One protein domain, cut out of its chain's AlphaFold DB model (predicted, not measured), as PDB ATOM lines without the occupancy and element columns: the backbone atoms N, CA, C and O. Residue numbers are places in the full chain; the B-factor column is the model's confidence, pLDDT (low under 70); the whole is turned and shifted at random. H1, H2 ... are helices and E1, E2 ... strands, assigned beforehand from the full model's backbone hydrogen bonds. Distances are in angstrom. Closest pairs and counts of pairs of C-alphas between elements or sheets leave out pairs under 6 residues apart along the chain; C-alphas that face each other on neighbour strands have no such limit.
ATOM      1  N   PHE A   3     176.435 176.465 278.005       93.25
ATOM      2  CA  PHE A   3     177.317 176.356 276.846       93.25
ATOM      3  C   PHE A   3     178.432 175.359 277.170       93.25
ATOM      4  O   PHE A   3     178.674 175.066 278.341       93.25
ATOM      5  N   ALA A   4     179.111 174.853 276.145       93.31
ATOM      6  CA  ALA A   4     180.279 174.000 276.314       93.31
ATOM      7  C   ALA A   4     181.511 174.632 275.672       93.31
ATOM      8  O   ALA A   4     181.427 175.407 274.716       93.31
ATOM      9  N   THR A   5     182.671 174.266 276.197       94.25
ATOM     10  CA  THR A   5     183.974 174.569 275.617       94.25
ATOM     11  C   THR A   5     184.833 173.312 275.667       94.25
ATOM     12  O   THR A   5     184.644 172.449 276.525       94.25
ATOM     13  N   ARG A   6     185.804 173.208 274.763       93.25
ATOM     14  CA  ARG A   6     186.937 172.296 274.928       93.25
ATOM     15  C   ARG A   6     188.182 173.064 275.304       93.25
ATOM     16  O   ARG A   6     188.411 174.173 274.823       93.25
ATOM     17  N   ILE A   7     189.014 172.411 276.100       93.44
ATOM     18  CA  ILE A   7     190.362 172.873 276.392       93.44
ATOM     19  C   ILE A   7     191.270 172.421 275.244       93.44
ATOM     20  O   ILE A   7     191.312 171.239 274.896       93.44
ATOM     21  N   PRO A  18     184.850 177.351 272.111       93.81
ATOM     22  CA  PRO A  18     183.422 177.054 272.198       93.81
ATOM     23  C   PRO A  18     183.035 175.795 271.422       93.81
ATOM     24  O   PRO A  18     183.514 175.555 270.314       93.81
ATOM     25  N   MET A  19     182.124 175.012 271.991       94.19
ATOM     26  CA  MET A  19     181.577 173.804 271.384       94.19
ATOM     27  C   MET A  19     180.053 173.834 271.379       94.19
ATOM     28  O   MET A  19     179.422 174.179 272.378       94.19
ATOM     29  N   GLY A  20     179.473 173.399 270.258       95.00
ATOM     30  CA  GLY A  20     178.026 173.332 270.096       95.00
ATOM     31  C   GLY A  20     177.368 174.711 270.049       95.00
ATOM     32  O   GLY A  20     177.963 175.693 269.603       95.00
ATOM     33  N   VAL A  21     176.116 174.763 270.490       96.44
ATOM     34  CA  VAL A  21     175.286 175.964 270.574       96.44
ATOM     35  C   VAL A  21     175.054 176.356 272.028       96.44
ATOM     36  O   VAL A  21     175.029 175.522 272.936       96.44
ATOM     37  N   VAL A  22     174.837 177.647 272.239       96.12
ATOM     38  CA  VAL A  22     174.414 178.177 273.531       96.12
ATOM     39  C   VAL A  22     172.930 177.869 273.741       96.12
ATOM     40  O   VAL A  22     172.119 178.034 272.833       96.12
ATOM     41  N   ARG A  23     172.560 177.438 274.950       95.81
ATOM     42  CA  ARG A  23     171.183 177.101 275.333       95.81
ATOM     43  C   ARG A  23     170.704 177.977 276.484       95.81
ATOM     44  O   ARG A  23     171.031 177.760 277.654       95.81
ATOM     45  N   GLU A  24     169.945 179.016 276.156       92.25
ATOM     46  CA  GLU A  24     169.327 179.921 277.138       92.25
ATOM     47  C   GLU A  24     167.947 179.435 277.601       92.25
ATOM     48  O   GLU A  24     167.523 179.724 278.721       92.25
ATOM     49  N   ASP A  25     167.298 178.623 276.772       93.56
ATOM     50  CA  ASP A  25     165.954 178.072 276.939       93.56
ATOM     51  C   ASP A  25     165.852 176.973 278.008       93.56
ATOM     52  O   ASP A  25     164.753 176.577 278.381       93.56
ATOM     53  N   LEU A  26     166.977 176.502 278.555       94.00
ATOM     54  CA  LEU A  26     166.983 175.468 279.596       94.00
ATOM     55  C   LEU A  26     166.600 175.999 280.985       94.00
ATOM     56  O   LEU A  26     166.160 175.224 281.832       94.00
ATOM     57  N   LYS A  27     166.742 177.309 281.242       92.38
ATOM     58  CA  LYS A  27     166.472 177.886 282.574       92.38
ATOM     59  C   LYS A  27     165.029 177.636 283.050       92.38
ATOM     60  O   LYS A  27     164.893 177.159 284.173       92.38
ATOM     61  N   PRO A  28     163.970 177.909 282.261       92.12
ATOM     62  CA  PRO A  28     162.593 177.644 282.687       92.12
ATOM     63  C   PRO A  28     162.351 176.186 283.096       92.12
ATOM     64  O   PRO A  28     161.708 175.945 284.112       92.12
ATOM     65  N   HIS A  29     162.931 175.224 282.369       94.56
ATOM     66  CA  HIS A  29     162.836 173.805 282.720       94.56
ATOM     67  C   HIS A  29     163.498 173.501 284.068       94.56
ATOM     68  O   HIS A  29     162.928 172.788 284.888       94.56
ATOM     69  N   LEU A  30     164.689 174.054 284.320       94.94
ATOM     70  CA  LEU A  30     165.389 173.868 285.593       94.94
ATOM     71  C   LEU A  30     164.633 174.505 286.767       94.94
ATOM     72  O   LEU A  30     164.584 173.911 287.839       94.94
ATOM     73  N   VAL A  31     164.011 175.672 286.566       93.75
ATOM     74  CA  VAL A  31     163.139 176.311 287.568       93.75
ATOM     75  C   VAL A  31     161.973 175.384 287.913       93.75
ATOM     76  O   VAL A  31     161.819 175.023 289.077       93.75
ATOM     77  N   GLU A  32     161.220 174.926 286.909       94.31
ATOM     78  CA  GLU A  32     160.079 174.020 287.094       94.31
ATOM     79  C   GLU A  32     160.486 172.717 287.799       94.31
ATOM     80  O   GLU A  32     159.892 172.336 288.809       94.31
ATOM     81  N   LEU A  33     161.534 172.052 287.307       96.00
ATOM     82  CA  LEU A  33     161.979 170.751 287.811       96.00
ATOM     83  C   LEU A  33     162.614 170.820 289.201       96.00
ATOM     84  O   LEU A  33     162.541 169.839 289.942       96.00
ATOM     85  N   SER A  34     163.228 171.951 289.565       94.25
ATOM     86  CA  SER A  34     163.758 172.164 290.917       94.25
ATOM     87  C   SER A  34     162.651 172.243 291.971       94.25
ATOM     88  O   SER A  34     162.915 172.016 293.149       94.25
ATOM     89  N   GLY A  35     161.418 172.569 291.560       91.44
ATOM     90  CA  GLY A  35     160.300 172.833 292.460       91.44
ATOM     91  C   GLY A  35     160.408 174.161 293.219       91.44
ATOM     92  O   GLY A  35     159.638 174.378 294.154       91.44
ATOM     93  N   SER A  36     161.359 175.031 292.853       82.88
ATOM     94  CA  SER A  36     161.493 176.371 293.430       82.88
ATOM     95  C   SER A  36     160.239 177.203 293.150       82.88
ATOM     96  O   SER A  36     159.734 177.228 292.028       82.88
ATOM     97  N   SER A  37     159.741 177.907 294.169       75.44
ATOM     98  CA  SER A  37     158.690 178.919 293.995       75.44
ATOM     99  C   SER A  37     159.222 180.236 293.431       75.44
ATOM    100  O   SER A  37     158.433 181.084 293.019       75.44
ATOM    101  N   ASP A  38     160.543 180.413 293.438       74.25
ATOM    102  CA  ASP A  38     161.208 181.606 292.937       74.25
ATOM    103  C   ASP A  38     161.537 181.433 291.450       74.25
ATOM    104  O   ASP A  38     162.029 180.389 291.019       74.25
ATOM    105  N   GLU A  39     161.344 182.490 290.657       74.12
ATOM    106  CA  GLU A  39     161.765 182.516 289.243       74.12
ATOM    107  C   GLU A  39     163.303 182.517 289.078       74.12
ATOM    108  O   GLU A  39     163.844 182.395 287.969       74.12
ATOM    109  N   SER A  40     164.028 182.670 290.190       78.31
ATOM    110  CA  SER A  40     165.474 182.517 290.289       78.31
ATOM    111  C   SER A  40     165.844 181.156 290.874       78.31
ATOM    112  O   SER A  40     165.313 180.738 291.898       78.31
ATOM    113  N   ILE A  41     166.812 180.506 290.233       87.75
ATOM    114  CA  ILE A  41     167.475 179.297 290.719       87.75
ATOM    115  C   ILE A  41     168.951 179.597 290.951       87.75
ATOM    116  O   ILE A  41     169.567 180.305 290.150       87.75
ATOM    117  N   ASN A  42     169.521 178.994 291.990       92.81
ATOM    118  CA  ASN A  42     170.955 178.995 292.245       92.81
ATOM    119  C   ASN A  42     171.490 177.585 291.994       92.81
ATOM    120  O   ASN A  42     171.302 176.689 292.820       92.81
ATOM    121  N   VAL A  43     172.111 177.390 290.829       94.69
ATOM    122  CA  VAL A  43     172.854 176.166 290.516       94.69
ATOM    123  C   VAL A  43     174.271 176.346 291.038       94.69
ATOM    124  O   VAL A  43     175.002 177.184 290.520       94.69
ATOM    125  N   GLU A  44     174.640 175.557 292.038       95.50
ATOM    126  CA  GLU A  44     175.979 175.578 292.650       95.50
ATOM    127  C   GLU A  44     176.655 174.196 292.571       95.50
ATOM    128  O   GLU A  44     177.867 174.072 292.667       95.50
ATOM    129  N   GLY A  45     175.894 173.133 292.285       96.44
ATOM    130  CA  GLY A  45     176.444 171.817 291.963       96.44
ATOM    131  C   GLY A  45     176.391 171.514 290.468       96.44
ATOM    132  O   GLY A  45     175.319 171.601 289.868       96.44
ATOM    133  N   LEU A  46     177.505 171.072 289.882       96.38
ATOM    134  CA  LEU A  46     177.551 170.497 288.535       96.38
ATOM    135  C   LEU A  46     178.397 169.227 288.543       96.38
ATOM    136  O   LEU A  46     179.548 169.265 288.958       96.38
ATOM    137  N   ALA A  47     177.843 168.118 288.055       97.19
ATOM    138  CA  ALA A  47     178.573 166.855 287.953       97.19
ATOM    139  C   ALA A  47     178.106 166.032 286.752       97.19
ATOM    140  O   ALA A  47     176.935 166.073 286.373       97.19
ATOM    141  N   VAL A  48     179.008 165.246 286.169       96.19
ATOM    142  CA  VAL A  48     178.660 164.313 285.088       96.19
ATOM    143  C   VAL A  48     178.043 163.027 285.637       96.19
ATOM    144  O   VAL A  48     178.386 162.559 286.729       96.19
ATOM    145  N   THR A  49     177.143 162.420 284.871       96.81
ATOM    146  CA  THR A  49     176.631 161.073 285.150       96.81
ATOM    147  C   THR A  49     177.494 159.998 284.481       96.81
ATOM    148  O   THR A  49     178.194 160.302 283.511       96.81
ATOM    149  N   PRO A  50     177.487 158.733 284.958       94.62
ATOM    150  CA  PRO A  50     178.284 157.665 284.344       94.62
ATOM    151  C   PRO A  50     177.940 157.414 282.866       94.62
ATOM    152  O   PRO A  50     178.776 156.926 282.111       94.62
ATOM    153  N   ASP A  51     176.715 157.746 282.461       93.75
ATOM    154  CA  ASP A  51     176.189 157.646 281.098       93.75
ATOM    155  C   ASP A  51     176.348 158.935 280.267       93.75
ATOM    156  O   ASP A  51     175.865 158.989 279.138       93.75
ATOM    157  N   GLY A  52     177.057 159.948 280.778       93.94
ATOM    158  CA  GLY A  52     177.398 161.164 280.026       93.94
ATOM    159  C   GLY A  52     176.354 162.285 280.077       93.94
ATOM    160  O   GLY A  52     176.437 163.235 279.305       93.94
ATOM    161  N   GLY A  53     175.379 162.206 280.979       96.62
ATOM    162  CA  GLY A  53     174.484 163.309 281.322       96.62
ATOM    163  C   GLY A  53     175.127 164.335 282.264       96.62
ATOM    164  O   GLY A  53     176.255 164.173 282.734       96.62
ATOM    165  N   LEU A  54     174.378 165.397 282.566       97.62
ATOM    166  CA  LEU A  54     174.799 166.510 283.420       97.62
ATOM    167  C   LEU A  54     173.801 166.731 284.562       97.62
ATOM    168  O   LEU A  54     172.613 166.951 284.324       97.62
ATOM    169  N   MET A  55     174.286 166.689 285.799       98.50
ATOM    170  CA  MET A  55     173.532 167.004 287.009       98.50
ATOM    171  C   MET A  55     173.645 168.489 287.352       98.50
ATOM    172  O   MET A  55     174.734 169.053 287.304       98.50
ATOM    173  N   PHE A  56     172.529 169.079 287.771       98.00
ATOM    174  CA  PHE A  56     172.406 170.430 288.305       98.00
ATOM    175  C   PHE A  56     171.944 170.331 289.758       98.00
ATOM    176  O   PHE A  56     170.812 169.920 290.019       98.00
ATOM    177  N   GLY A  57     172.824 170.665 290.696       98.00
ATOM    178  CA  GLY A  57     172.542 170.743 292.124       98.00
ATOM    179  C   GLY A  57     172.181 172.160 292.540       98.00
ATOM    180  O   GLY A  57     172.872 173.112 292.170       98.00
ATOM    181  N   PHE A  58     171.108 172.296 293.316       97.25
ATOM    182  CA  PHE A  58     170.555 173.595 293.687       97.25
ATOM    183  C   PHE A  58     170.851 173.957 295.147       97.25
ATOM    184  O   PHE A  58     170.713 173.125 296.051       97.25
ATOM    185  N   ARG A  59     171.202 175.225 295.388       95.44
ATOM    186  CA  ARG A  59     171.374 175.772 296.744       95.44
ATOM    187  C   ARG A  59     170.039 175.992 297.453       95.44
ATOM    188  O   ARG A  59     169.935 175.779 298.659       95.44
ATOM    189  N   ASN A  60     169.018 176.440 296.726       93.19
ATOM    190  CA  ASN A  60     167.697 176.695 297.300       93.19
ATOM    191  C   ASN A  60     167.056 175.387 297.797       93.19
ATOM    192  O   ASN A  60     167.276 174.313 297.233       93.19
ATOM    193  N   LEU A  61     166.224 175.489 298.837       94.12
ATOM    194  CA  LEU A  61     165.495 174.347 299.393       94.12
ATOM    195  C   LEU A  61     164.030 174.355 298.983       94.12
ATOM    196  O   LEU A  61     163.375 175.394 298.993       94.12
ATOM    197  N   VAL A  62     163.492 173.156 298.782       93.75
ATOM    198  CA  VAL A  62     162.056 172.899 298.669       93.75
ATOM    199  C   VAL A  62     161.667 171.940 299.783       93.75
ATOM    200  O   VAL A  62     162.136 170.803 299.835       93.75
ATOM    201  N   GLY A  63     160.846 172.405 300.728       92.19
ATOM    202  CA  GLY A  63     160.419 171.587 301.870       92.19
ATOM    203  C   GLY A  63     161.586 170.998 302.681       92.19
ATOM    204  O   GLY A  63     161.535 169.827 303.044       92.19
ATOM    205  N   ASN A  64     162.633 171.796 302.932       93.94
ATOM    206  CA  ASN A  64     163.898 171.439 303.608       93.94
ATOM    207  C   ASN A  64     164.857 170.507 302.850       93.94
ATOM    208  O   ASN A  64     165.871 170.101 303.418       93.94
ATOM    209  N   LYS A  65     164.584 170.193 301.582       97.06
ATOM    210  CA  LYS A  65     165.444 169.344 300.754       97.06
ATOM    211  C   LYS A  65     166.068 170.126 299.607       97.06
ATOM    212  O   LYS A  65     165.435 171.033 299.071       97.06
ATOM    213  N   ALA A  66     167.283 169.749 299.227       97.31
ATOM    214  CA  ALA A  66     167.963 170.289 298.057       97.31
ATOM    215  C   ALA A  66     167.627 169.442 296.824       97.31
ATOM    216  O   ALA A  66     167.604 168.211 296.899       97.31
ATOM    217  N   ALA A  67     167.356 170.096 295.697       98.00
ATOM    218  CA  ALA A  67     167.053 169.413 294.447       98.00
ATOM    219  C   ALA A  67     168.336 169.062 293.674       98.00
ATOM    220  O   ALA A  67     169.312 169.817 293.697       98.00
ATOM    221  N   VAL A  68     168.308 167.953 292.933       98.69
ATOM    222  CA  VAL A  68     169.240 167.666 291.832       98.69
ATOM    223  C   VAL A  68     168.435 167.279 290.599       98.69
ATOM    224  O   VAL A  68     167.645 166.338 290.641       98.69
ATOM    225  N   VAL A  69     168.651 167.986 289.492       98.25
ATOM    226  CA  VAL A  69     168.026 167.701 288.192       98.25
ATOM    227  C   VAL A  69     169.092 167.173 287.242       98.25
ATOM    228  O   VAL A  69     170.189 167.710 287.197       98.25
ATOM    229  N   THR A  70     168.785 166.130 286.471       98.25
ATOM    230  CA  THR A  70     169.732 165.558 285.498       98.25
ATOM    231  C   THR A  70     169.253 165.806 284.076       98.25
ATOM    232  O   THR A  70     168.149 165.391 283.731       98.25
ATOM    233  N   LEU A  71     170.086 166.426 283.241       98.31
ATOM    234  CA  LEU A  71     169.929 166.460 281.788       98.31
ATOM    235  C   LEU A  71     170.642 165.248 281.184       98.31
ATOM    236  O   LEU A  71     171.869 165.178 281.198       98.31
ATOM    237  N   LYS A  72     169.884 164.290 280.655       98.12
ATOM    238  CA  LYS A  72     170.428 163.000 280.205       98.12
ATOM    239  C   LYS A  72     171.129 163.070 278.853       98.12
ATOM    240  O   LYS A  72     172.017 162.278 278.581       98.12
ATOM    241  N   ASN A  73     170.710 163.991 277.989       97.38
ATOM    242  CA  ASN A  73     171.118 164.057 276.586       97.38
ATOM    243  C   ASN A  73     171.901 165.344 276.262       97.38
ATOM    244  O   ASN A  73     171.660 165.973 275.231       97.38
ATOM    245  N   VAL A  74     172.828 165.747 277.142       96.06
ATOM    246  CA  VAL A  74     173.539 167.040 277.060       96.06
ATOM    247  C   VAL A  74     174.234 167.266 275.711       96.06
ATOM    248  O   VAL A  74     174.031 168.315 275.103       96.06
ATOM    249  N   ASP A  75     174.946 166.270 275.175       94.62
ATOM    250  CA  ASP A  75     175.629 166.384 273.876       94.62
ATOM    251  C   ASP A  75     174.648 166.632 272.722       94.62
ATOM    252  O   ASP A  75     174.905 167.443 271.831       94.62
ATOM    253  N   PHE A  76     173.488 165.968 272.745       96.94
ATOM    254  CA  PHE A  76     172.443 166.174 271.743       96.94
ATOM    255  C   PHE A  76     171.857 167.582 271.855       96.94
ATOM    256  O   PHE A  76     171.712 168.277 270.853       96.94
ATOM    257  N   VAL A  77     171.556 168.029 273.071       97.31
ATOM    258  CA  VAL A  77     170.995 169.357 273.355       97.31
ATOM    259  C   VAL A  77     171.933 170.474 272.909       97.31
ATOM    260  O   VAL A  77     171.481 171.458 272.324       97.31
ATOM    261  N   LEU A  78     173.237 170.317 273.124       96.31
ATOM    262  CA  LEU A  78     174.231 171.309 272.722       96.31
ATOM    263  C   LEU A  78     174.582 171.246 271.229       96.31
ATOM    264  O   LEU A  78     175.209 172.169 270.723       96.31
ATOM    265  N   ALA A  79     174.165 170.221 270.483       96.56
ATOM    266  CA  ALA A  79     174.461 170.133 269.052       96.56
ATOM    267  C   ALA A  79     173.632 171.101 268.180       96.56
ATOM    268  O   ALA A  79     174.087 171.475 267.099       96.56
ATOM    269  N   ALA A  80     172.425 171.495 268.607       95.94
ATOM    270  CA  ALA A  80     171.565 172.431 267.870       95.94
ATOM    271  C   ALA A  80     170.511 173.099 268.773       95.94
ATOM    272  O   ALA A  80     169.980 172.469 269.685       95.94
ATOM    273  N   GLU A  81     170.162 174.358 268.483       93.38
ATOM    274  CA  GLU A  81     169.235 175.164 269.304       93.38
ATOM    275  C   GLU A  81     167.850 174.515 269.461       93.38
ATOM    276  O   GLU A  81     167.241 174.591 270.522       93.38
ATOM    277  N   ASN A  82     167.374 173.815 268.426       94.50
ATOM    278  CA  ASN A  82     166.045 173.195 268.407       94.50
ATOM    279  C   ASN A  82     166.010 171.769 268.991       94.50
ATOM    280  O   ASN A  82     164.960 171.124 268.962       94.50
ATOM    281  N   ASN A  83     167.133 171.240 269.486       97.56
ATOM    282  CA  ASN A  83     167.166 169.896 270.058       97.56
ATOM    283  C   ASN A  83     166.512 169.886 271.445       97.56
ATOM    284  O   ASN A  83     166.898 170.639 272.340       97.56
ATOM    285  N   ALA A  84     165.515 169.022 271.630       97.62
ATOM    286  CA  ALA A  84     164.751 168.966 272.871       97.62
ATOM    287  C   ALA A  84     165.577 168.365 274.030       97.62
ATOM    288  O   ALA A  84     166.203 167.311 273.846       97.62
ATOM    289  N   PRO A  85     165.572 168.989 275.224       97.81
ATOM    290  CA  PRO A  85     166.194 168.410 276.407       97.81
ATOM    291  C   PRO A  85     165.379 167.242 276.963       97.81
ATOM    292  O   PRO A  85     164.151 167.291 277.022       97.81
ATOM    293  N   GLU A  86     166.074 166.198 277.408       98.31
ATOM    294  CA  GLU A  86     165.500 165.087 278.161       98.31
ATOM    295  C   GLU A  86     166.014 165.129 279.600       98.31
ATOM    296  O   GLU A  86     167.175 164.815 279.881       98.31
ATOM    297  N   PHE A  87     165.129 165.500 280.522       98.25
ATOM    298  CA  PHE A  87     165.430 165.499 281.947       98.25
ATOM    299  C   PHE A  87     165.043 164.168 282.609       98.25
ATOM    300  O   PHE A  87     164.101 163.488 282.198       98.25
ATOM    301  N   GLY A  88     165.805 163.769 283.626       96.69
ATOM    302  CA  GLY A  88     165.465 162.663 284.523       96.69
ATOM    303  C   GLY A  88     164.594 163.085 285.701       96.69
ATOM    304  O   GLY A  88     164.263 164.257 285.855       96.69
ATOM    305  N   ASP A  89     164.258 162.110 286.548       97.00
ATOM    306  CA  ASP A  89     163.566 162.365 287.813       97.00
ATOM    307  C   ASP A  89     164.412 163.299 288.697       97.00
ATOM    308  O   ASP A  89     165.612 163.071 288.881       97.00
ATOM    309  N   THR A  90     163.782 164.317 289.287       97.94
ATOM    310  CA  THR A  90     164.428 165.192 290.274       97.94
ATOM    311  C   THR A  90     164.718 164.415 291.558       97.94
ATOM    312  O   THR A  90     163.816 163.825 292.159       97.94
ATOM    313  N   ALA A  91     165.971 164.440 292.014       98.44
ATOM    314  CA  ALA A  91     166.344 163.946 293.334       98.44
ATOM    315  C   ALA A  91     166.063 165.022 294.387       98.44
ATOM    316  O   ALA A  91     166.507 166.156 294.228       98.44
ATOM    317  N   MET A  92     165.378 164.666 295.474       98.12
ATOM    318  CA  MET A  92     165.158 165.564 296.613       98.12
ATOM    319  C   MET A  92     165.958 165.063 297.812       98.12
ATOM    320  O   MET A  92     165.542 164.133 298.509       98.12
ATOM    321  N   LEU A  93     167.113 165.679 298.036       98.62
ATOM    322  CA  LEU A  93     168.110 165.242 299.004       98.62
ATOM    323  C   LEU A  93     167.877 165.913 300.358       98.62
ATOM    324  O   LEU A  93     167.819 167.138 300.459       98.62
ATOM    325  N   ASP A  94     167.755 165.105 301.409       98.00
ATOM    326  CA  ASP A  94     167.779 165.609 302.780       98.00
ATOM    327  C   ASP A  94     169.233 165.776 303.230       98.00
ATOM    328  O   ASP A  94     169.935 164.799 303.474       98.00
ATOM    329  N   LEU A  95     169.685 167.026 303.296       98.25
ATOM    330  CA  LEU A  95     171.038 167.395 303.719       98.25
ATOM    331  C   LEU A  95     171.012 168.106 305.084       98.25
ATOM    332  O   LEU A  95     171.900 168.897 305.418       98.25
ATOM    333  N   GLY A  96     169.961 167.871 305.878       96.56
ATOM    334  CA  GLY A  96     169.783 168.490 307.188       96.56
ATOM    335  C   GLY A  96     169.532 169.995 307.098       96.56
ATOM    336  O   GLY A  96     170.180 170.765 307.806       96.56
ATOM    337  N   GLY A  97     168.637 170.416 306.195       96.06
ATOM    338  CA  GLY A  97     168.306 171.829 305.974       96.06
ATOM    339  C   GLY A  97     169.395 172.630 305.251       96.06
ATOM    340  O   GLY A  97     169.454 173.850 305.399       96.06
ATOM    341  N   ARG A  98     170.266 171.952 304.494       97.44
ATOM    342  CA  ARG A  98     171.360 172.550 303.719       97.44
ATOM    343  C   ARG A  98     171.110 172.459 302.222       97.44
ATOM    344  O   ARG A  98     170.616 171.441 301.741       97.44
ATOM    345  N   GLY A  99     171.483 173.516 301.511       96.94
ATOM    346  CA  GLY A  99     171.554 173.543 300.053       96.94
ATOM    347  C   GLY A  99     172.799 172.837 299.532       96.94
ATOM    348  O   GLY A  99     173.735 172.588 300.292       96.94
ATOM    349  N   ILE A 100     172.837 172.547 298.235       97.94
ATOM    350  CA  ILE A 100     174.050 172.055 297.572       97.94
ATOM    351  C   ILE A 100     174.958 173.245 297.251       97.94
ATOM    352  O   ILE A 100     174.484 174.208 296.661       97.94
ATOM    353  N   ARG A 101     176.238 173.140 297.622       97.12
ATOM    354  CA  ARG A 101     177.325 174.069 297.262       97.12
ATOM    355  C   ARG A 101     178.251 173.521 296.189       97.12
ATOM    356  O   ARG A 101     178.849 174.272 295.447       97.12
ATOM    357  N   SER A 102     178.400 172.202 296.138       97.62
ATOM    358  CA  SER A 102     179.188 171.521 295.118       97.62
ATOM    359  C   SER A 102     178.784 170.051 295.053       97.62
ATOM    360  O   SER A 102     178.332 169.479 296.052       97.62
ATOM    361  N   ILE A 103     178.938 169.436 293.882       98.19
ATOM    362  CA  ILE A 103     178.779 167.995 293.677       98.19
ATOM    363  C   ILE A 103     179.997 167.533 292.895       98.19
ATOM    364  O   ILE A 103     180.226 168.025 291.798       98.19
ATOM    365  N   GLU A 104     180.717 166.553 293.425       97.25
ATOM    366  CA  GLU A 104     181.864 165.958 292.752       97.25
ATOM    367  C   GLU A 104     181.669 164.452 292.592       97.25
ATOM    368  O   GLU A 104     181.283 163.760 293.540       97.25
ATOM    369  N   ARG A 105     181.932 163.920 291.393       96.38
ATOM    370  CA  ARG A 105     181.850 162.473 291.148       96.38
ATOM    371  C   ARG A 105     183.169 161.811 291.539       96.38
ATOM    372  O   ARG A 105     184.197 162.057 290.922       96.38
ATOM    373  N   ILE A 106     183.117 160.897 292.505       94.81
ATOM    374  CA  ILE A 106     184.263 160.103 292.960       94.81
ATOM    375  C   ILE A 106     183.945 158.623 292.753       94.81
ATOM    376  O   ILE A 106     183.112 158.033 293.448       94.81
ATOM    377  N   GLY A 107     184.595 158.023 291.753       93.12
ATOM    378  CA  GLY A 107     184.260 156.680 291.286       93.12
ATOM    379  C   GLY A 107     182.795 156.601 290.845       93.12
ATOM    380  O   GLY A 107     182.359 157.344 289.972       93.12
ATOM    381  N   GLU A 108     182.024 155.717 291.478       93.31
ATOM    382  CA  GLU A 108     180.596 155.503 291.184       93.31
ATOM    383  C   GLU A 108     179.648 156.244 292.140       93.31
ATOM    384  O   GLU A 108     178.448 155.969 292.174       93.31
ATOM    385  N   ARG A 109     180.175 157.156 292.961       96.06
ATOM    386  CA  ARG A 109     179.394 157.936 293.926       96.06
ATOM    387  C   ARG A 109     179.644 159.422 293.734       96.06
ATOM    388  O   ARG A 109     180.556 159.838 293.027       96.06
ATOM    389  N   TYR A 110     178.824 160.210 294.403       98.12
ATOM    390  CA  TYR A 110     178.910 161.656 294.432       98.12
ATOM    391  C   TYR A 110     179.185 162.101 295.852       98.12
ATOM    392  O   TYR A 110     178.487 161.680 296.780       98.12
ATOM    393  N   LEU A 111     180.190 162.947 296.013       97.94
ATOM    394  CA  LEU A 111     180.393 163.687 297.237       97.94
ATOM    395  C   LEU A 111     179.756 165.065 297.077       97.94
ATOM    396  O   LEU A 111     180.011 165.776 296.109       97.94
ATOM    397  N   ILE A 112     178.905 165.421 298.025       98.56
ATOM    398  CA  ILE A 112     178.168 166.677 298.044       98.56
ATOM    399  C   ILE A 112     178.733 167.524 299.173       98.56
ATOM    400  O   ILE A 112     178.730 167.091 300.329       98.56
ATOM    401  N   VAL A 113     179.158 168.741 298.846       98.06
ATOM    402  CA  VAL A 113     179.347 169.791 299.847       98.06
ATOM    403  C   VAL A 113     178.000 170.468 300.032       98.06
ATOM    404  O   VAL A 113     177.455 171.060 299.099       98.06
ATOM    405  N   ALA A 114     177.430 170.331 301.222       97.94
ATOM    406  CA  ALA A 114     176.157 170.922 301.587       97.94
ATOM    407  C   ALA A 114     176.390 172.112 302.520       97.94
ATOM    408  O   ALA A 114     177.192 172.026 303.451       97.94
ATOM    409  N   GLY A 115     175.675 173.209 302.301       96.00
ATOM    410  CA  GLY A 115     175.889 174.457 303.024       96.00
ATOM    411  C   GLY A 115     174.638 175.308 303.168       96.00
ATOM    412  O   GLY A 115     173.503 174.837 303.065       96.00
ATOM    413  N   LYS A 116     174.854 176.592 303.438       92.50
ATOM    414  CA  LYS A 116     173.788 177.551 303.715       92.50
ATOM    415  C   LYS A 116     172.860 177.737 302.505       92.50
ATOM    416  O   LYS A 116     173.310 178.214 301.465       92.50
ATOM    417  N   PRO A 117     171.547 177.480 302.617       91.50
ATOM    418  CA  PRO A 117     170.619 177.681 301.499       91.50
ATOM    419  C   PRO A 117     170.394 179.161 301.133       91.50
ATOM    420  O   PRO A 117     169.858 179.465 300.075       91.50
ATOM    421  N   SER A 118     170.815 180.088 301.996       87.25
ATOM    422  CA  SER A 118     170.862 181.537 301.772       87.25
ATOM    423  C   SER A 118     171.882 182.161 302.728       87.25
ATOM    424  O   SER A 118     172.267 181.522 303.705       87.25
ATOM    425  N   ASP A 119     172.330 183.392 302.485       81.06
ATOM    426  CA  ASP A 119     173.387 184.018 303.307       81.06
ATOM    427  C   ASP A 119     172.959 184.241 304.766       81.06
ATOM    428  O   ASP A 119     173.777 184.225 305.682       81.06
ATOM    429  N   ALA A 120     171.651 184.378 304.998       76.56
ATOM    430  CA  ALA A 120     171.068 184.538 306.327       76.56
ATOM    431  C   ALA A 120     170.923 183.217 307.107       76.56
ATOM    432  O   ALA A 120     170.525 183.234 308.274       76.56
ATOM    433  N   ALA A 121     171.184 182.061 306.486       76.00
ATOM    434  CA  ALA A 121     170.963 180.770 307.125       76.00
ATOM    435  C   ALA A 121     172.043 180.452 308.176       76.00
ATOM    436  O   ALA A 121     173.240 180.474 307.897       76.00
ATOM    437  N   GLY A 122     171.610 180.084 309.385       80.44
ATOM    438  CA  GLY A 122     172.478 179.708 310.509       80.44
ATOM    439  C   GLY A 122     172.874 178.228 310.534       80.44
ATOM    440  O   GLY A 122     172.853 177.623 311.602       80.44
ATOM    441  N   VAL A 123     173.158 177.628 309.374       84.06
ATOM    442  CA  VAL A 123     173.620 176.231 309.262       84.06
ATOM    443  C   VAL A 123     175.078 176.186 308.806       84.06
ATOM    444  O   VAL A 123     175.468 176.940 307.917       84.06
ATOM    445  N   ASP A 124     175.874 175.297 309.401       91.44
ATOM    446  CA  ASP A 124     177.268 175.067 308.993       91.44
ATOM    447  C   ASP A 124     177.357 174.207 307.728       91.44
ATOM    448  O   ASP A 124     176.353 173.648 307.291       91.44
ATOM    449  N   TYR A 125     178.551 174.032 307.168       95.69
ATOM    450  CA  TYR A 125     178.785 173.119 306.045       95.69
ATOM    451  C   TYR A 125     178.906 171.664 306.506       95.69
ATOM    452  O   TYR A 125     179.314 171.387 307.635       95.69
ATOM    453  N   ALA A 126     178.536 170.728 305.637       97.19
ATOM    454  CA  ALA A 126     178.688 169.296 305.868       97.19
ATOM    455  C   ALA A 126     178.857 168.540 304.546       97.19
ATOM    456  O   ALA A 126     178.331 168.946 303.511       97.19
ATOM    457  N   LEU A 127     179.570 167.419 304.593       98.12
ATOM    458  CA  LEU A 127     179.812 166.536 303.459       98.12
ATOM    459  C   LEU A 127     178.879 165.327 303.509       98.12
ATOM    460  O   LEU A 127     178.685 164.719 304.567       98.12
ATOM    461  N   TYR A 128     178.360 164.947 302.344       98.62
ATOM    462  CA  TYR A 128     177.485 163.791 302.166       98.62
ATOM    463  C   TYR A 128     177.922 162.944 300.975       98.62
ATOM    464  O   TYR A 128     178.262 163.467 299.920       98.62
ATOM    465  N   TRP A 129     177.836 161.627 301.122       98.25
ATOM    466  CA  TRP A 129     177.890 160.680 300.019       98.25
ATOM    467  C   TRP A 129     176.497 160.423 299.453       98.25
ATOM    468  O   TRP A 129     175.552 160.174 300.200       98.25
ATOM    469  N   TRP A 130     176.388 160.364 298.133       98.62
ATOM    470  CA  TRP A 130     175.172 160.000 297.411       98.62
ATOM    471  C   TRP A 130     175.512 159.047 296.258       98.62
ATOM    472  O   TRP A 130     176.612 159.083 295.718       98.62
ATOM    473  N   ASP A 131     174.608 158.135 295.901       97.69
ATOM    474  CA  ASP A 131     174.842 157.145 294.835       97.69
ATOM    475  C   ASP A 131     174.346 157.607 293.452       97.69
ATOM    476  O   ASP A 131     174.348 156.825 292.503       97.69
ATOM    477  N   GLY A 132     173.889 158.858 293.345       97.25
ATOM    478  CA  GLY A 132     173.406 159.447 292.097       97.25
ATOM    479  C   GLY A 132     171.972 159.075 291.724       97.25
ATOM    480  O   GLY A 132     171.496 159.498 290.670       97.25
ATOM    481  N   LYS A 133     171.262 158.279 292.537       96.88
ATOM    482  CA  LYS A 133     169.899 157.843 292.207       96.88
ATOM    483  C   LYS A 133     168.851 158.763 292.838       96.88
ATOM    484  O   LYS A 133     168.899 158.989 294.048       96.88
ATOM    485  N   PRO A 134     167.819 159.191 292.085       94.62
ATOM    486  CA  PRO A 134     166.825 160.161 292.560       94.62
ATOM    487  C   PRO A 134     166.074 159.798 293.848       94.62
ATOM    488  O   PRO A 134     165.592 160.680 294.552       94.62
ATOM    489  N   ARG A 135     165.960 158.502 294.160       94.75
ATOM    490  CA  ARG A 135     165.235 157.991 295.337       94.75
ATOM    491  C   ARG A 135     166.143 157.495 296.461       94.75
ATOM    492  O   ARG A 135     165.630 157.016 297.468       94.75
ATOM    493  N   SER A 136     167.457 157.552 296.278       95.94
ATOM    494  CA  SER A 136     168.408 157.163 297.314       95.94
ATOM    495  C   SER A 136     168.649 158.320 298.269       95.94
ATOM    496  O   SER A 136     168.798 159.467 297.846       95.94
ATOM    497  N   GLU A 137     168.728 158.009 299.557       97.12
ATOM    498  CA  GLU A 137     169.067 158.989 300.582       97.12
ATOM    499  C   GLU A 137     170.586 159.223 300.623       97.12
ATOM    500  O   GLU A 137     171.361 158.263 300.521       97.12
ATOM    501  N   PRO A 138     171.038 160.481 300.764       98.31
ATOM    502  CA  PRO A 138     172.441 160.769 301.005       98.31
ATOM    503  C   PRO A 138     172.840 160.334 302.424       98.31
ATOM    504  O   PRO A 138     172.071 160.451 303.376       98.31
ATOM    505  N   SER A 139     174.073 159.863 302.586       98.25
ATOM    506  CA  SER A 139     174.658 159.517 303.884       98.25
ATOM    507  C   SER A 139     175.739 160.525 304.241       98.25
ATOM    508  O   SER A 139     176.661 160.715 303.450       98.25
ATOM    509  N   ALA A 140     175.667 161.143 305.421       98.00
ATOM    510  CA  ALA A 140     176.726 162.036 305.890       98.00
ATOM    511  C   ALA A 140     178.093 161.327 305.874       98.00
ATOM    512  O   ALA A 140     178.186 160.134 306.176       98.00
ATOM    513  N   LEU A 141     179.149 162.060 305.518       96.44
ATOM    514  CA  LEU A 141     180.522 161.579 305.654       96.44
ATOM    515  C   LEU A 141     180.791 161.232 307.125       96.44
ATOM    516  O   LEU A 141     180.436 162.010 308.014       96.44
ATOM    517  N   GLU A 142     181.406 160.071 307.366       93.00
ATOM    518  CA  GLU A 142     181.598 159.511 308.712       93.00
ATOM    519  C   GLU A 142     182.347 160.474 309.638       93.00
ATOM    520  O   GLU A 142     181.949 160.678 310.783       93.00
ATOM    521  N   THR A 143     183.399 161.114 309.121       94.12
ATOM    522  CA  THR A 143     184.126 162.175 309.818       94.12
ATOM    523  C   THR A 143     184.006 163.470 309.030       94.12
ATOM    524  O   THR A 143     184.553 163.590 307.936       94.12
ATOM    525  N   GLN A 144     183.289 164.443 309.588       95.94
ATOM    526  CA  GLN A 144     183.150 165.763 308.977       95.94
ATOM    527  C   GLN A 144     184.462 166.553 309.115       95.94
ATOM    528  O   GLN A 144     185.017 166.610 310.218       95.94
ATOM    529  N   PRO A 145     184.970 167.175 308.036       94.50
ATOM    530  CA  PRO A 145     186.093 168.096 308.144       94.50
ATOM    531  C   PRO A 145     185.679 169.353 308.919       94.50
ATOM    532  O   PRO A 145     184.513 169.750 308.921       94.50
ATOM    533  N   ASN A 146     186.644 170.009 309.564       91.44
ATOM    534  CA  ASN A 146     186.394 171.322 310.148       91.44
ATOM    535  C   ASN A 146     186.415 172.380 309.039       91.44
ATOM    536  O   ASN A 146     187.481 172.716 308.534       91.44
ATOM    537  N   LEU A 147     185.239 172.899 308.695       92.06
ATOM    538  CA  LEU A 147     185.054 173.948 307.687       92.06
ATOM    539  C   LEU A 147     184.755 175.314 308.324       92.06
ATOM    540  O   LEU A 147     184.222 176.209 307.678       92.06
ATOM    541  N   THR A 148     185.056 175.478 309.614       88.50
ATOM    542  CA  THR A 148     184.829 176.743 310.319       88.50
ATOM    543  C   THR A 148     185.650 177.860 309.683       88.50
ATOM    544  O   THR A 148     186.862 177.732 309.543       88.50
ATOM    545  N   GLY A 149     184.990 178.973 309.358       86.19
ATOM    546  CA  GLY A 149     185.621 180.137 308.732       86.19
ATOM    547  C   GLY A 149     185.645 180.093 307.205       86.19
ATOM    548  O   GLY A 149     185.870 181.141 306.607       86.19
ATOM    549  N   LEU A 150     185.340 178.937 306.609       89.94
ATOM    550  CA  LEU A 150     185.254 178.758 305.167       89.94
ATOM    551  C   LEU A 150     183.825 178.990 304.665       89.94
ATOM    552  O   LEU A 150     182.848 178.690 305.361       89.94
ATOM    553  N   ASP A 151     183.718 179.461 303.432       91.81
ATOM    554  CA  ASP A 151     182.532 179.382 302.586       91.81
ATOM    555  C   ASP A 151     182.827 178.579 301.293       91.81
ATOM    556  O   ASP A 151     183.167 179.140 300.250       91.81
ATOM    557  N   PRO A 152     182.768 177.234 301.367       94.12
ATOM    558  CA  PRO A 152     183.048 176.356 300.238       94.12
ATOM    559  C   PRO A 152     182.187 176.632 298.999       94.12
ATOM    560  O   PRO A 152     180.956 176.587 299.079       94.12
ATOM    561  N   GLU A 153     182.850 176.760 297.850       90.69
ATOM    562  CA  GLU A 153     182.225 176.959 296.531       90.69
ATOM    563  C   GLU A 153     182.519 175.804 295.564       90.69
ATOM    564  O   GLU A 153     181.733 175.495 294.672       90.69
ATOM    565  N   VAL A 154     183.658 175.122 295.724       94.06
ATOM    566  CA  VAL A 154     184.065 174.034 294.825       94.06
ATOM    567  C   VAL A 154     184.699 172.903 295.618       94.06
ATOM    568  O   VAL A 154     185.486 173.135 296.533       94.06
ATOM    569  N   ALA A 155     184.397 171.664 295.239       95.38
ATOM    570  CA  ALA A 155     185.127 170.489 295.684       95.38
ATOM    571  C   ALA A 155     185.615 169.682 294.479       95.38
ATOM    572  O   ALA A 155     184.879 169.509 293.513       95.38
ATOM    573  N   MET A 156     186.853 169.196 294.538       95.12
ATOM    574  CA  MET A 156     187.477 168.425 293.461       95.12
ATOM    575  C   MET A 156     188.150 167.178 294.019       95.12
ATOM    576  O   MET A 156     188.905 167.250 294.995       95.12
ATOM    577  N   GLY A 157     187.902 166.036 293.384       94.44
ATOM    578  CA  GLY A 157     188.598 164.793 293.668       94.44
ATOM    579  C   GLY A 157     190.004 164.818 293.072       94.44
ATOM    580  O   GLY A 157     190.188 164.927 291.864       94.44
ATOM    581  N   LEU A 158     191.013 164.675 293.921       92.62
ATOM    582  CA  LEU A 158     192.417 164.536 293.557       92.62
ATOM    583  C   LEU A 158     192.900 163.119 293.879       92.62
ATOM    584  O   LEU A 158     192.342 162.430 294.735       92.62
ATOM    585  N   GLN A 159     193.976 162.692 293.211       90.00
ATOM    586  CA  GLN A 159     194.614 161.387 293.444       90.00
ATOM    587  C   GLN A 159     193.604 160.229 293.378       90.00
ATOM    588  O   GLN A 159     193.461 159.461 294.329       90.00
ATOM    589  N   ASP A 160     192.852 160.162 292.276       86.81
ATOM    590  CA  ASP A 160     191.799 159.166 292.043       86.81
ATOM    591  C   ASP A 160     190.724 159.122 293.149       86.81
ATOM    592  O   ASP A 160     190.108 158.087 293.401       86.81
ATOM    593  N   GLY A 161     190.486 160.260 293.814       87.00
ATOM    594  CA  GLY A 161     189.481 160.400 294.865       87.00
ATOM    595  C   GLY A 161     189.978 160.113 296.280       87.00
ATOM    596  O   GLY A 161     189.160 160.051 297.191       87.00
ATOM    597  N   ALA A 162     191.286 159.940 296.491       90.44
ATOM    598  CA  ALA A 162     191.857 159.779 297.833       90.44
ATOM    599  C   ALA A 162     191.908 161.098 298.624       90.44
ATOM    600  O   ALA A 162     191.941 161.100 299.859       90.44
ATOM    601  N   ILE A 163     191.946 162.227 297.915       94.75
ATOM    602  CA  ILE A 163     191.933 163.566 298.501       94.75
ATOM    603  C   ILE A 163     190.808 164.349 297.848       94.75
ATOM    604  O   ILE A 163     190.696 164.381 296.629       94.75
ATOM    605  N   LEU A 164     190.001 165.014 298.657       95.62
ATOM    606  CA  LEU A 164     189.090 166.046 298.208       95.62
ATOM    607  C   LEU A 164     189.697 167.404 298.535       95.62
ATOM    608  O   LEU A 164     189.862 167.732 299.709       95.62
ATOM    609  N   GLN A 165     189.991 168.201 297.517       96.62
ATOM    610  CA  GLN A 165     190.333 169.600 297.719       96.62
ATOM    611  C   GLN A 165     189.054 170.430 297.696       96.62
ATOM    612  O   GLN A 165     188.315 170.406 296.712       96.62
ATOM    613  N   ILE A 166     188.798 171.154 298.781       96.12
ATOM    614  CA  ILE A 166     187.695 172.106 298.892       96.12
ATOM    615  C   ILE A 166     188.277 173.505 298.735       96.12
ATOM    616  O   ILE A 166     189.199 173.866 299.463       96.12
ATOM    617  N   ILE A 167     187.730 174.275 297.800       94.81
ATOM    618  CA  ILE A 167     188.076 175.672 297.535       94.81
ATOM    619  C   ILE A 167     186.930 176.554 298.028       94.81
ATOM    620  O   ILE A 167     185.753 176.223 297.849       94.81
ATOM    621  N   SER A 168     187.292 177.658 298.665       92.44
ATOM    622  CA  SER A 168     186.388 178.513 299.419       92.44
ATOM    623  C   SER A 168     186.492 179.963 298.961       92.44
ATOM    624  O   SER A 168     187.604 180.473 298.793       92.44
ATOM    625  N   ASP A 169     185.344 180.613 298.777       88.88
ATOM    626  CA  ASP A 169     185.246 182.061 298.584       88.88
ATOM    627  C   ASP A 169     184.845 182.712 299.906       88.88
ATOM    628  O   ASP A 169     183.671 182.837 300.247       88.88
ATOM    629  N   ASP A 170     185.836 183.143 300.679       85.12
ATOM    630  CA  ASP A 170     185.593 183.674 302.017       85.12
ATOM    631  C   ASP A 170     185.044 185.118 302.009       85.12
ATOM    632  O   ASP A 170     184.880 185.727 303.077       85.12
ATOM    633  N   GLY A 171     184.711 185.660 300.830       78.75
ATOM    634  CA  GLY A 171     184.337 187.055 300.627       78.75
ATOM    635  C   GLY A 171     185.450 187.985 301.102       78.75
ATOM    636  O   GLY A 171     186.632 187.723 300.894       78.75
ATOM    637  N   ASP A 172     185.088 189.032 301.842       72.12
ATOM    638  CA  ASP A 172     186.059 190.004 302.368       72.12
ATOM    639  C   ASP A 172     186.902 189.459 303.540       72.12
ATOM    640  O   ASP A 172     187.717 190.176 304.125       72.12
ATOM    641  N   ARG A 173     186.709 188.193 303.945       70.75
ATOM    642  CA  ARG A 173     187.486 187.563 305.023       70.75
ATOM    643  C   ARG A 173     188.817 187.036 304.484       70.75
ATOM    644  O   ARG A 173     189.082 185.841 304.542       70.75
ATOM    645  N   CYS A 174     189.677 187.939 304.028       63.38
ATOM    646  CA  CYS A 174     191.067 187.639 303.698       63.38
ATOM    647  C   CYS A 174     191.974 188.038 304.873       63.38
ATOM    648  O   CYS A 174     192.308 189.211 305.010       63.38
ATOM    649  N   PRO A 175     192.401 187.108 305.752       59.34
ATOM    650  CA  PRO A 175     193.234 187.467 306.903       59.34
ATOM    651  C   PRO A 175     194.603 188.042 306.507       59.34
ATOM    652  O   PRO A 175     195.192 188.782 307.292       59.34
ATOM    653  N   ASP A 176     195.086 187.723 305.304       61.31
ATOM    654  CA  ASP A 176     196.392 188.158 304.802       61.31
ATOM    655  C   ASP A 176     196.329 189.433 303.942       61.31
ATOM    656  O   ASP A 176     197.376 189.959 303.560       61.31
ATOM    657  N   VAL A 177     195.129 189.958 303.655       60.34
ATOM    658  CA  VAL A 177     194.955 191.196 302.884       60.34
ATOM    659  C   VAL A 177     193.898 192.076 303.552       60.34
ATOM    660  O   VAL A 177     192.713 191.773 303.518       60.34
ATOM    661  N   GLU A 178     194.327 193.192 304.146       60.88
ATOM    662  CA  GLU A 178     193.414 194.176 304.760       60.88
ATOM    663  C   GLU A 178     192.626 195.004 303.724       60.88
ATOM    664  O   GLU A 178     191.692 195.719 304.085       60.88
ATOM    665  N   GLU A 179     193.005 194.937 302.444       65.44
ATOM    666  CA  GLU A 179     192.309 195.615 301.351       65.44
ATOM    667  C   GLU A 179     191.174 194.743 300.798       65.44
ATOM    668  O   GLU A 179     191.381 193.579 300.472       65.44
ATOM    669  N   GLU A 180     189.992 195.342 300.623       61.22
ATOM    670  CA  GLU A 180     188.795 194.738 299.999       61.22
ATOM    671  C   GLU A 180     189.048 194.299 298.539       61.22
ATOM    672  O   GLU A 180     188.313 193.493 297.981       61.22
ATOM    673  N   ASP A 181     190.112 194.813 297.912       70.62
ATOM    674  CA  ASP A 181     190.389 194.624 296.489       70.62
ATOM    675  C   ASP A 181     191.909 194.503 296.219       70.62
ATOM    676  O   ASP A 181     192.499 195.376 295.571       70.62
ATOM    677  N   PRO A 182     192.575 193.428 296.699       72.69
ATOM    678  CA  PRO A 182     194.026 193.297 296.610       72.69
ATOM    679  C   PRO A 182     194.542 193.431 295.170       72.69
ATOM    680  O   PRO A 182     193.808 193.129 294.209       72.69
ATOM    681  N   PRO A 183     195.830 193.771 294.980       77.88
ATOM    682  CA  PRO A 183     196.517 193.567 293.711       77.88
ATOM    683  C   PRO A 183     196.235 192.167 293.150       77.88
ATOM    684  O   PRO A 183     196.141 191.189 293.888       77.88
ATOM    685  N   SER A 184     196.089 192.032 291.828       77.31
ATOM    686  CA  SER A 184     195.664 190.761 291.215       77.31
ATOM    687  C   SER A 184     196.577 189.569 291.532       77.31
ATOM    688  O   SER A 184     196.122 188.432 291.489       77.31
ATOM    689  N   ASN A 185     197.845 189.817 291.869       79.88
ATOM    690  CA  ASN A 185     198.828 188.817 292.295       79.88
ATOM    691  C   ASN A 185     198.695 188.381 293.766       79.88
ATOM    692  O   ASN A 185     199.440 187.501 294.189       79.88
ATOM    693  N   GLU A 186     197.802 189.001 294.531       76.19
ATOM    694  CA  GLU A 186     197.525 188.715 295.946       76.19
ATOM    695  C   GLU A 186     196.107 188.159 296.157       76.19
ATOM    696  O   GLU A 186     195.788 187.665 297.234       76.19
ATOM    697  N   ARG A 187     195.263 188.172 295.115       77.62
ATOM    698  CA  ARG A 187     193.941 187.532 295.123       77.62
ATOM    699  C   ARG A 187     194.102 186.015 295.068       77.62
ATOM    700  O   ARG A 187     194.655 185.485 294.104       77.62
ATOM    701  N   ALA A 188     193.576 185.317 296.067       82.50
ATOM    702  CA  ALA A 188     193.566 183.862 296.118       82.50
ATOM    703  C   ALA A 188     192.280 183.355 296.776       82.50
ATOM    704  O   ALA A 188     191.699 184.034 297.615       82.50
ATOM    705  N   PHE A 189     191.877 182.141 296.410       87.94
ATOM    706  CA  PHE A 189     190.876 181.391 297.160       87.94
ATOM    707  C   PHE A 189     191.575 180.572 298.241       87.94
ATOM    708  O   PHE A 189     192.637 179.988 297.990       87.94
ATOM    709  N   SER A 190     190.981 180.499 299.429       89.94
ATOM    710  CA  SER A 190     191.466 179.578 300.451       89.94
ATOM    711  C   SER A 190     191.064 178.147 300.084       89.94
ATOM    712  O   SER A 190     190.135 177.905 299.305       89.94
ATOM    713  N   SER A 191     191.814 177.168 300.588       92.88
ATOM    714  CA  SER A 191     191.509 175.764 300.331       92.88
ATOM    715  C   SER A 191     191.912 174.859 301.485       92.88
ATOM    716  O   SER A 191     192.807 175.171 302.273       92.88
ATOM    717  N   VAL A 192     191.233 173.718 301.576       94.94
ATOM    718  CA  VAL A 192     191.538 172.649 302.524       94.94
ATOM    719  C   VAL A 192     191.474 171.295 301.829       94.94
ATOM    720  O   VAL A 192     190.554 171.015 301.062       94.94
ATOM    721  N   ASP A 193     192.440 170.438 302.146       96.06
ATOM    722  CA  ASP A 193     192.466 169.056 301.684       96.06
ATOM    723  C   ASP A 193     191.822 168.139 302.732       96.06
ATOM    724  O   ASP A 193     192.227 168.098 303.899       96.06
ATOM    725  N   VAL A 194     190.837 167.354 302.306       94.44
ATOM    726  CA  VAL A 194     190.146 166.345 303.112       94.44
ATOM    727  C   VAL A 194     190.526 164.967 302.585       94.44
ATOM    728  O   VAL A 194     190.360 164.681 301.405       94.44
ATOM    729  N   ARG A 195     191.043 164.090 303.448       92.56
ATOM    730  CA  ARG A 195     191.301 162.691 303.072       92.56
ATOM    731  C   ARG A 195     190.017 161.877 303.177       92.56
ATOM    732  O   ARG A 195     189.330 161.982 304.195       92.56
ATOM    733  N   LEU A 196     189.730 161.096 302.137       88.44
ATOM    734  CA  LEU A 196     188.543 160.243 302.019       88.44
ATOM    735  C   LEU A 196     188.845 158.775 302.337       88.44
ATOM    736  O   LEU A 196     190.019 158.356 302.204       88.44
TER     737      LEU A 196
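What this domain is: This is residues 3 to 7 and 18 to 196 of the 196 residues of a protein of Ensifer mexicanus (UniProt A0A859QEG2). Three antiparallel sheets stand in a row, partly face to face: E3 to E6 at one end, E7 to E9 between, and E10 to E12 at the other end. H1 covers the side of the first sheet that is turned away from E7 to E9, and the small strand pair E1 and E2, with H2 packed on it, is set off from the row. The printed part has 184 residues, mostly strand by class, with under half of them in named elements, which run E1 E2 H1 E3 E4 E5 H2 E6 E7 E8 E9 E10 E11 E12. The whole is compact, with a radius of gyration of the C-alphas of 17.2 A and spans of 50 by 38 by 37 A.

Where its parts are: The largest sheet, in the order E3 E4 E5 E6, has E3 at residues 43 to 48, E4 at 54 to 62, 20.9 A long, E5 at 65 to 71, 19.7 A, and E6 at 91 to 93. E7 is residues 99 to 106, 19.8 A, E8 109 to 115, 19.2 A, and E9 126 to 130. E10 is residues 152 to 158, E11 163 to 168, and E12 190 to 195, with C-alpha 195 at (191.301, 162.691, 303.072). E1 is residues 3 to 7, from C-alpha 3 at (177.317, 176.356, 276.846), and E2 18 to 23. H1 is residues 26 to 34 and H2 74 to 79.

How they stand to each other: E3 E4 E5, E7 E8 E9 and E10 E11 E12 are meanders, each strand the antiparallel neighbour of the one before. The sheet E3 E4 E5 E6 is strongly twisted, with N 57 and O 45 2.8 A apart, N 56 and O 69 2.8 A, and N 68 and O 91 2.9 A. H1 is on it at a height over the sheet of 9.1 A, slantwise to the strands at 44 degrees to E4 on the local plane. In the stack of sheets, face to face in turn, the closest C-alphas of E3 and E7 are those of Gly 45 and Ser 102, 4.2 A. E4 bends by 79 degrees at residue 59, and C-alpha 59 is 4.0 A from that of Gly 99. Within the second sheet, N 104 and O 111 are 2.9 A apart and N 112 and O 128 2.8 A. Ser 102 and Val 154 are the closest C-alphas of E7 and E10, 5.5 A. In the third, N 156 and O 165 are 2.9 A apart and N 166 and O 192 2.9 A. E1 and E2 have N 19 and O 4 at 2.8 A; Gly 20 and Ala 79 are the closest C-alphas of E2 and H2, 4.9 A. H2 only just grazes the largest sheet, with its residues 74 to 77. In H1 and H2 every O i to N i+4 pair is within hydrogen-bond range.

The domain as a whole: The C-alphas of Asn 82 and Glu 178, the two farthest apart, are 50.1 A apart. Residues 8 to 17 are not printed, and C-alphas 7 and 18 are 9.1 A apart across the cut. The links H2 to E6, E9 to E10 and E11 to E12 are long. Residues 174 to 180, in the last of these, have pLDDT under 70; the mean of the printed part is 91.7.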